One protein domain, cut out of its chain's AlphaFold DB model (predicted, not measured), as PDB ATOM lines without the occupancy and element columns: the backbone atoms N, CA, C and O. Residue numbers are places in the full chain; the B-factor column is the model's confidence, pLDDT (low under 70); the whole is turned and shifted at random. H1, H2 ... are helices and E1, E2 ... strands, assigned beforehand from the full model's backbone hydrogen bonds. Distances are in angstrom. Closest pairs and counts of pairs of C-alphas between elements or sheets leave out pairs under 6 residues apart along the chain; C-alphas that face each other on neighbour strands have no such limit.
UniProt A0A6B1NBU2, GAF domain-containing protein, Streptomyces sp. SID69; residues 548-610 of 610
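Overview. This is residues 548 to 610 of the 610 residues of the protein "GAF domain-containing protein" of Streptomyces sp. SID69 (UniProt A0A6B1NBU2). A long two-stranded hairpin, E1 and E2, lies between one helix, H1, on one side and a long loop, residues 548 to 564, that folds back on itself on the other. The printed part has 63 residues, with E1, E2 and H1 in chain order and an antiparallel sheet; the class is mixed, helices and strands, with under half of the residues in named elements. It is only just loose, close to compact, with a radius of gyration of the C-alphas of 13.2 A, and elongated, spanning 38 by 23 by 16 A.

Along the chain. Residues 548 to 573 hold no named element. E1, residues 574 to 580, starts at C-alpha 574 (153.663, 110.660, 147.956) and measures 19.4 A. E2, residues 584 to 590, measures 19.7 A. H1, residues 597 to 609, measures 18.7 A and ends at C-alpha 609 (164.499, 107.273, 141.236).

Arrangement. E1 and E2 form a hairpin, antiparallel at 165 degrees, with N 574 and O 590 within hydrogen-bond range at 2.8 A. The closest C-alphas of E1 and H1, Trp 574 and Met 603, are 6.8 A apart. In H1 every O i to N i+4 pair is within hydrogen-bond range.

Size, cuts and confidence. The C-alphas farthest apart, Ala 568 and Gly 582, are 41.0 A apart. The printed part has no cut. Residues 548 to 551 and 565 to 570 have pLDDT under 70.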
ATOM      1  N   PRO A 548     154.322 103.652 150.864       68.31
ATOM      2  CA  PRO A 548     155.037 102.814 151.822       68.31
ATOM      3  C   PRO A 548     154.056 101.986 152.667       68.31
ATOM      4  O   PRO A 548     153.122 102.525 153.263       68.31
ATOM      5  N   ARG A 549     154.257 100.661 152.708       65.50
ATOM      6  CA  ARG A 549     153.431  99.728 153.506       65.50
ATOM      7  C   ARG A 549     153.814  99.710 154.994       65.50
ATOM      8  O   ARG A 549     153.125  99.080 155.788       65.50
ATOM      9  N   GLY A 550     154.904 100.386 155.346       67.69
ATOM     10  CA  GLY A 550     155.440 100.550 156.690       67.69
ATOM     11  C   GLY A 550     156.700 101.415 156.643       67.69
ATOM     12  O   GLY A 550     157.280 101.601 155.571       67.69
ATOM     13  N   VAL A 551     157.102 101.959 157.789       69.12
ATOM     14  CA  VAL A 551     158.372 102.685 157.929       69.12
ATOM     15  C   VAL A 551     159.479 101.662 158.224       69.12
ATOM     16  O   VAL A 551     159.241 100.770 159.041       69.12
ATOM     17  N   PRO A 552     160.663 101.736 157.587       72.81
ATOM     18  CA  PRO A 552     161.803 100.895 157.956       72.81
ATOM     19  C   PRO A 552     162.183 101.086 159.430       72.81
ATOM     20  O   PRO A 552     162.183 102.214 159.921       72.81
ATOM     21  N   ASP A 553     162.535 100.001 160.124       70.06
ATOM     22  CA  ASP A 553     163.002 100.074 161.512       70.06
ATOM     23  C   ASP A 553     164.374 100.773 161.572       70.06
ATOM     24  O   ASP A 553     165.314 100.379 160.872       70.06
ATOM     25  N   GLN A 554     164.482 101.853 162.351       75.75
ATOM     26  CA  GLN A 554     165.679 102.697 162.411       75.75
ATOM     27  C   GLN A 554     165.839 103.385 163.771       75.75
ATOM     28  O   GLN A 554     164.877 103.808 164.403       75.75
ATOM     29  N   SER A 555     167.088 103.574 164.201       75.00
ATOM     30  CA  SER A 555     167.415 104.140 165.521       75.00
ATOM     31  C   SER A 555     167.523 105.671 165.542       75.00
ATOM     32  O   SER A 555     167.736 106.252 166.601       75.00
ATOM     33  N   ALA A 556     167.455 106.324 164.377       82.31
ATOM     34  CA  ALA A 556     167.768 107.747 164.231       82.31
ATOM     35  C   ALA A 556     166.555 108.679 164.408       82.31
ATOM     36  O   ALA A 556     166.724 109.806 164.868       82.31
ATOM     37  N   LEU A 557     165.351 108.237 164.025       82.94
ATOM     38  CA  LEU A 557     164.128 109.044 164.078       82.94
ATOM     39  C   LEU A 557     162.885 108.151 164.184       82.94
ATOM     40  O   LEU A 557     162.759 107.192 163.421       82.94
ATOM     41  N   GLU A 558     161.951 108.510 165.063       84.06
ATOM     42  CA  GLU A 558     160.613 107.913 165.133       84.06
ATOM     43  C   GLU A 558     159.691 108.603 164.112       84.06
ATOM     44  O   GLU A 558     159.612 109.832 164.074       84.06
ATOM     45  N   VAL A 559     159.021 107.830 163.250       83.75
ATOM     46  CA  VAL A 559     158.200 108.369 162.153       83.75
ATOM     47  C   VAL A 559     156.770 107.858 162.256       83.75
ATOM     48  O   VAL A 559     156.530 106.657 162.351       83.75
ATOM     49  N   ALA A 560     155.814 108.773 162.126       84.50
ATOM     50  CA  ALA A 560     154.404 108.476 161.911       84.50
ATOM     51  C   ALA A 560     153.914 109.202 160.652       84.50
ATOM     52  O   ALA A 560     154.381 110.299 160.343       84.50
ATOM     53  N   TYR A 561     152.962 108.613 159.928       83.06
ATOM     54  CA  TYR A 561     152.386 109.226 158.732       83.06
ATOM     55  C   TYR A 561     150.883 108.966 158.625       83.06
ATOM     56  O   TYR A 561     150.356 107.984 159.146       83.06
ATOM     57  N   ARG A 562     150.187 109.852 157.907       82.06
ATOM     58  CA  ARG A 562     148.775 109.700 157.550       82.06
ATOM     59  C   ARG A 562     148.549 110.275 156.157       82.06
ATOM     60  O   ARG A 562     148.822 111.446 155.928       82.06
ATOM     61  N   TYR A 563     148.023 109.457 155.250       76.19
ATOM     62  CA  TYR A 563     147.667 109.876 153.896       76.19
ATOM     63  C   TYR A 563     146.153 110.097 153.789       76.19
ATOM     64  O   TYR A 563     145.377 109.182 154.072       76.19
ATOM     65  N   LEU A 564     145.731 111.304 153.405       74.19
ATOM     66  CA  LEU A 564     144.326 111.698 153.251       74.19
ATOM     67  C   LEU A 564     144.143 112.436 151.913       74.19
ATOM     68  O   LEU A 564     144.535 113.596 151.820       74.19
ATOM     69  N   PRO A 565     143.562 111.803 150.879       67.94
ATOM     70  CA  PRO A 565     143.317 112.472 149.604       67.94
ATOM     71  C   PRO A 565     142.170 113.493 149.712       67.94
ATOM     72  O   PRO A 565     141.188 113.263 150.416       67.94
ATOM     73  N   ALA A 566     142.278 114.610 148.984       59.62
ATOM     74  CA  ALA A 566     141.301 115.708 149.013       59.62
ATOM     75  C   ALA A 566     140.005 115.437 148.214       59.62
ATOM     76  O   ALA A 566     138.989 116.084 148.463       59.62
ATOM     77  N   GLN A 567     140.012 114.496 147.263       56.91
ATOM     78  CA  GLN A 567     138.839 114.089 146.474       56.91
ATOM     79  C   GLN A 567     138.803 112.567 146.274       56.91
ATOM     80  O   GLN A 567     139.822 111.893 146.425       56.91
ATOM     81  N   ALA A 568     137.629 112.032 145.912       56.50
ATOM     82  CA  ALA A 568     137.437 110.638 145.507       56.50
ATOM     83  C   ALA A 568     138.172 110.367 144.181       56.50
ATOM     84  O   ALA A 568     137.601 110.411 143.095       56.50
ATOM     85  N   GLY A 569     139.480 110.154 144.269       62.75
ATOM     86  CA  GLY A 569     140.361 110.006 143.125       62.75
ATOM     87  C   GLY A 569     141.790 109.708 143.550       62.75
ATOM     88  O   GLY A 569     142.154 109.789 144.724       62.75
ATOM     89  N   VAL A 570     142.600 109.336 142.567       66.12
ATOM     90  CA  VAL A 570     144.006 109.004 142.774       66.12
ATOM     91  C   VAL A 570     144.845 110.278 142.752       66.12
ATOM     92  O   VAL A 570     144.886 110.960 141.727       66.12
ATOM     93  N   GLY A 571     145.469 110.601 143.886       70.00
ATOM     94  CA  GLY A 571     146.332 111.773 144.063       70.00
ATOM     95  C   GLY A 571     147.781 111.509 143.650       70.00
ATOM     96  O   GLY A 571     148.240 110.365 143.692       70.00
ATOM     97  N   GLY A 572     148.485 112.569 143.245       76.88
ATOM     98  CA  GLY A 572     149.912 112.542 142.912       76.88
ATOM     99  C   GLY A 572     150.850 112.610 144.120       76.88
ATOM    100  O   GLY A 572     152.030 112.290 143.977       76.88
ATOM    101  N   ASP A 573     150.329 112.982 145.293       82.06
ATOM    102  CA  ASP A 573     151.091 113.113 146.536       82.06
ATOM    103  C   ASP A 573     151.681 111.779 147.003       82.06
ATOM    104  O   ASP A 573     150.989 110.754 147.066       82.06
ATOM    105  N   TRP A 574     152.947 111.805 147.409       83.19
ATOM    106  CA  TRP A 574     153.663 110.660 147.956       83.19
ATOM    107  C   TRP A 574     154.715 111.070 148.971       83.19
ATOM    108  O   TRP A 574     155.145 112.219 149.031       83.19
ATOM    109  N   PHE A 575     155.146 110.096 149.764       86.06
ATOM    110  CA  PHE A 575     156.279 110.254 150.658       86.06
ATOM    111  C   PHE A 575     157.088 108.955 150.723       86.06
ATOM    112  O   PHE A 575     156.559 107.879 150.428       86.06
ATOM    113  N   ASP A 576     158.354 109.059 151.118       86.31
ATOM    114  CA  ASP A 576     159.197 107.910 151.451       86.31
ATOM    115  C   ASP A 576     160.156 108.239 152.605       86.31
ATOM    116  O   ASP A 576     160.458 109.406 152.876       86.31
ATOM    117  N   VAL A 577     160.615 107.196 153.295       86.75
ATOM    118  CA  VAL A 577     161.559 107.276 154.416       86.75
ATOM    119  C   VAL A 577     162.707 106.322 154.132       86.75
ATOM    120  O   VAL A 577     162.545 105.104 154.209       86.75
ATOM    121  N   ILE A 578     163.875 106.876 153.811       86.94
ATOM    122  CA  ILE A 578     165.026 106.099 153.350       86.94
ATOM    123  C   ILE A 578     166.143 106.184 154.405       86.94
ATOM    124  O   ILE A 578     166.684 107.274 154.634       86.94
ATOM    125  N   PRO A 579     166.516 105.067 155.058       86.38
ATOM    126  CA  PRO A 579     167.641 105.049 155.984       86.38
ATOM    127  C   PRO A 579     168.962 105.207 155.220       86.38
ATOM    128  O   PRO A 579     169.201 104.545 154.209       86.38
ATOM    129  N   LEU A 580     169.843 106.074 155.717       87.06
ATOM    130  CA  LEU A 580     171.159 106.348 155.140       87.06
ATOM    131  C   LEU A 580     172.286 105.947 156.111       87.06
ATOM    132  O   LEU A 580     172.085 105.908 157.329       87.06
ATOM    133  N   PRO A 581     173.517 105.710 155.614       87.44
ATOM    134  CA  PRO A 581     174.656 105.410 156.477       87.44
ATOM    135  C   PRO A 581     174.938 106.513 157.509       87.44
ATOM    136  O   PRO A 581     174.939 107.710 157.181       87.44
ATOM    137  N   GLY A 582     175.258 106.088 158.737       85.62
ATOM    138  CA  GLY A 582     175.694 106.958 159.835       85.62
ATOM    139  C   GLY A 582     174.560 107.613 160.630       85.62
ATOM    140  O   GLY A 582     174.674 108.790 160.949       85.62
ATOM    141  N   ALA A 583     173.477 106.879 160.922       84.25
ATOM    142  CA  ALA A 583     172.304 107.381 161.656       84.25
ATOM    143  C   ALA A 583     171.646 108.617 161.005       84.25
ATOM    144  O   ALA A 583     171.159 109.517 161.687       84.25
ATOM    145  N   ARG A 584     171.637 108.664 159.667       87.44
ATOM    146  CA  ARG A 584     170.964 109.704 158.878       87.44
ATOM    147  C   ARG A 584     169.739 109.120 158.189       87.44
ATOM    148  O   ARG A 584     169.710 107.934 157.875       87.44
ATOM    149  N   VAL A 585     168.754 109.965 157.923       88.50
ATOM    150  CA  VAL A 585     167.485 109.580 157.294       88.50
ATOM    151  C   VAL A 585     167.156 110.605 156.220       88.50
ATOM    152  O   VAL A 585     167.241 111.806 156.483       88.50
ATOM    153  N   ALA A 586     166.791 110.148 155.024       88.19
ATOM    154  CA  ALA A 586     166.182 110.998 154.010       88.19
ATOM    155  C   ALA A 586     164.657 110.886 154.104       88.19
ATOM    156  O   ALA A 586     164.095 109.794 154.016       88.19
ATOM    157  N   LEU A 587     164.005 112.032 154.295       88.25
ATOM    158  CA  LEU A 587     162.554 112.167 154.231       88.25
ATOM    159  C   LEU A 587     162.204 112.792 152.888       88.25
ATOM    160  O   LEU A 587     162.683 113.879 152.563       88.25
ATOM    161  N   VAL A 588     161.377 112.099 152.118       88.94
ATOM    162  CA  VAL A 588     160.958 112.539 150.791       88.94
ATOM    163  C   VAL A 588     159.466 112.792 150.842       88.94
ATOM    164  O   VAL A 588     158.719 111.944 151.319       88.94
ATOM    165  N   VAL A 589     159.033 113.947 150.352       88.12
ATOM    166  CA  VAL A 589     157.627 114.246 150.078       88.12
ATOM    167  C   VAL A 589     157.586 114.863 148.693       88.12
ATOM    168  O   VAL A 589     158.362 115.772 148.399       88.12
ATOM    169  N   GLY A 590     156.717 114.350 147.836       85.94
ATOM    170  CA  GLY A 590     156.566 114.843 146.478       85.94
ATOM    171  C   GLY A 590     155.102 114.948 146.097       85.94
ATOM    172  O   GLY A 590     154.275 114.173 146.565       85.94
ATOM    173  N   ASP A 591     154.813 115.898 145.219       86.56
ATOM    174  CA  ASP A 591     153.525 116.049 144.552       86.56
ATOM    175  C   ASP A 591     153.755 115.897 143.044       86.56
ATOM    176  O   ASP A 591     154.696 116.459 142.470       86.56
ATOM    177  N   VAL A 592     152.916 115.086 142.409       84.19
ATOM    178  CA  VAL A 592     152.870 114.945 140.959       84.19
ATOM    179  C   VAL A 592     151.648 115.693 140.462       84.19
ATOM    180  O   VAL A 592     150.520 115.255 140.669       84.19
ATOM    181  N   VAL A 593     151.894 116.769 139.714       78.12
ATOM    182  CA  VAL A 593     150.839 117.579 139.100       78.12
ATOM    183  C   VAL A 593     149.886 116.694 138.286       78.12
ATOM    184  O   VAL A 593     150.282 116.074 137.296       78.12
ATOM    185  N   GLY A 594     148.616 116.671 138.692       72.75
ATOM    186  CA  GLY A 594     147.538 115.932 138.034       72.75
ATOM    187  C   GLY A 594     146.846 114.924 138.954       72.75
ATOM    188  O   GLY A 594     147.124 114.824 140.142       72.75
ATOM    189  N   HIS A 595     145.906 114.169 138.390       70.19
ATOM    190  CA  HIS A 595     145.140 113.148 139.107       70.19
ATOM    191  C   HIS A 595     144.928 111.907 138.230       70.19
ATOM    192  O   HIS A 595     145.032 111.960 137.003       70.19
ATOM    193  N   GLY A 596     144.597 110.776 138.853       72.75
ATOM    194  CA  GLY A 596     144.298 109.524 138.152       72.75
ATOM    195  C   GLY A 596     145.523 108.642 137.885       72.75
ATOM    196  O   GLY A 596     146.599 108.822 138.454       72.75
ATOM    197  N   LEU A 597     145.351 107.652 137.002       72.06
ATOM    198  CA  LEU A 597     146.330 106.581 136.763       72.06
ATOM    199  C   LEU A 597     147.711 107.104 136.318       72.06
ATOM    200  O   LEU A 597     148.742 106.551 136.696       72.06
ATOM    201  N   HIS A 598     147.741 108.187 135.535       76.38
ATOM    202  CA  HIS A 598     148.983 108.779 135.031       76.38
ATOM    203  C   HIS A 598     149.817 109.449 136.137       76.38
ATOM    204  O   HIS A 598     151.045 109.314 136.150       76.38
ATOM    205  N   ALA A 599     149.152 110.124 137.084       78.44
ATOM    206  CA  ALA A 599     149.804 110.719 138.248       78.44
ATOM    207  C   ALA A 599     150.404 109.623 139.143       78.44
ATOM    208  O   ALA A 599     151.587 109.688 139.471       78.44
ATOM    209  N   ALA A 600     149.652 108.546 139.408       74.31
ATOM    210  CA  ALA A 600     150.143 107.392 140.169       74.31
ATOM    211  C   ALA A 600     151.347 106.700 139.515       74.31
ATOM    212  O   ALA A 600     152.331 106.392 140.183       74.31
ATOM    213  N   ALA A 601     151.306 106.479 138.198       77.88
ATOM    214  CA  ALA A 601     152.422 105.862 137.482       77.88
ATOM    215  C   ALA A 601     153.695 106.726 137.538       77.88
ATOM    216  O   ALA A 601     154.806 106.211 137.661       77.88
ATOM    217  N   THR A 602     153.550 108.051 137.461       81.50
ATOM    218  CA  THR A 602     154.677 108.988 137.557       81.50
ATOM    219  C   THR A 602     155.223 109.076 138.978       81.50
ATOM    220  O   THR A 602     156.438 109.026 139.146       81.50
ATOM    221  N   MET A 603     154.346 109.095 139.980       83.31
ATOM    222  CA  MET A 603     154.691 108.978 141.399       83.31
ATOM    223  C   MET A 603     155.521 107.715 141.666       83.31
ATOM    224  O   MET A 603     156.610 107.812 142.226       83.31
ATOM    225  N   GLY A 604     155.101 106.552 141.153       77.12
ATOM    226  CA  GLY A 604     155.873 105.307 141.257       77.12
ATOM    227  C   GLY A 604     157.265 105.380 140.608       77.12
ATOM    228  O   GLY A 604     158.243 104.903 141.187       77.12
ATOM    229  N   ARG A 605     157.387 106.020 139.433       81.69
ATOM    230  CA  ARG A 605     158.688 106.228 138.764       81.69
ATOM    231  C   ARG A 605     159.611 107.155 139.550       81.69
ATOM    232  O   ARG A 605     160.782 106.829 139.698       81.69
ATOM    233  N   LEU A 606     159.095 108.280 140.047       82.25
ATOM    234  CA  LEU A 606     159.871 109.240 140.837       82.25
ATOM    235  C   LEU A 606     160.339 108.620 142.151       82.25
ATOM    236  O   LEU A 606     161.506 108.756 142.494       82.25
ATOM    237  N   ARG A 607     159.470 107.863 142.822       79.44
ATOM    238  CA  ARG A 607     159.822 107.129 144.037       79.44
ATOM    239  C   ARG A 607     160.935 106.106 143.818       79.44
ATOM    240  O   ARG A 607     161.743 105.908 144.703       79.44
ATOM    241  N   THR A 608     160.982 105.460 142.654       77.62
ATOM    242  CA  THR A 608     162.057 104.499 142.332       77.62
ATOM    243  C   THR A 608     163.378 105.201 141.980       77.62
ATOM    244  O   THR A 608     164.427 104.563 141.961       77.62
ATOM    245  N   ALA A 609     163.331 106.491 141.634       79.69
ATOM    246  CA  ALA A 609     164.499 107.273 141.236       79.69
ATOM    247  C   ALA A 609     165.203 107.973 142.410       79.69
ATOM    248  O   ALA A 609     166.367 108.348 142.265       79.69
ATOM    249  N   VAL A 610     164.491 108.177 143.524       72.25
ATOM    250  CA  VAL A 610     165.035 108.666 144.801       72.25
ATOM    251  C   VAL A 610     165.474 107.476 145.638       72.25
ATOM    252  O   VAL A 610     166.554 107.581 146.260       72.25
TER     253      VAL A 610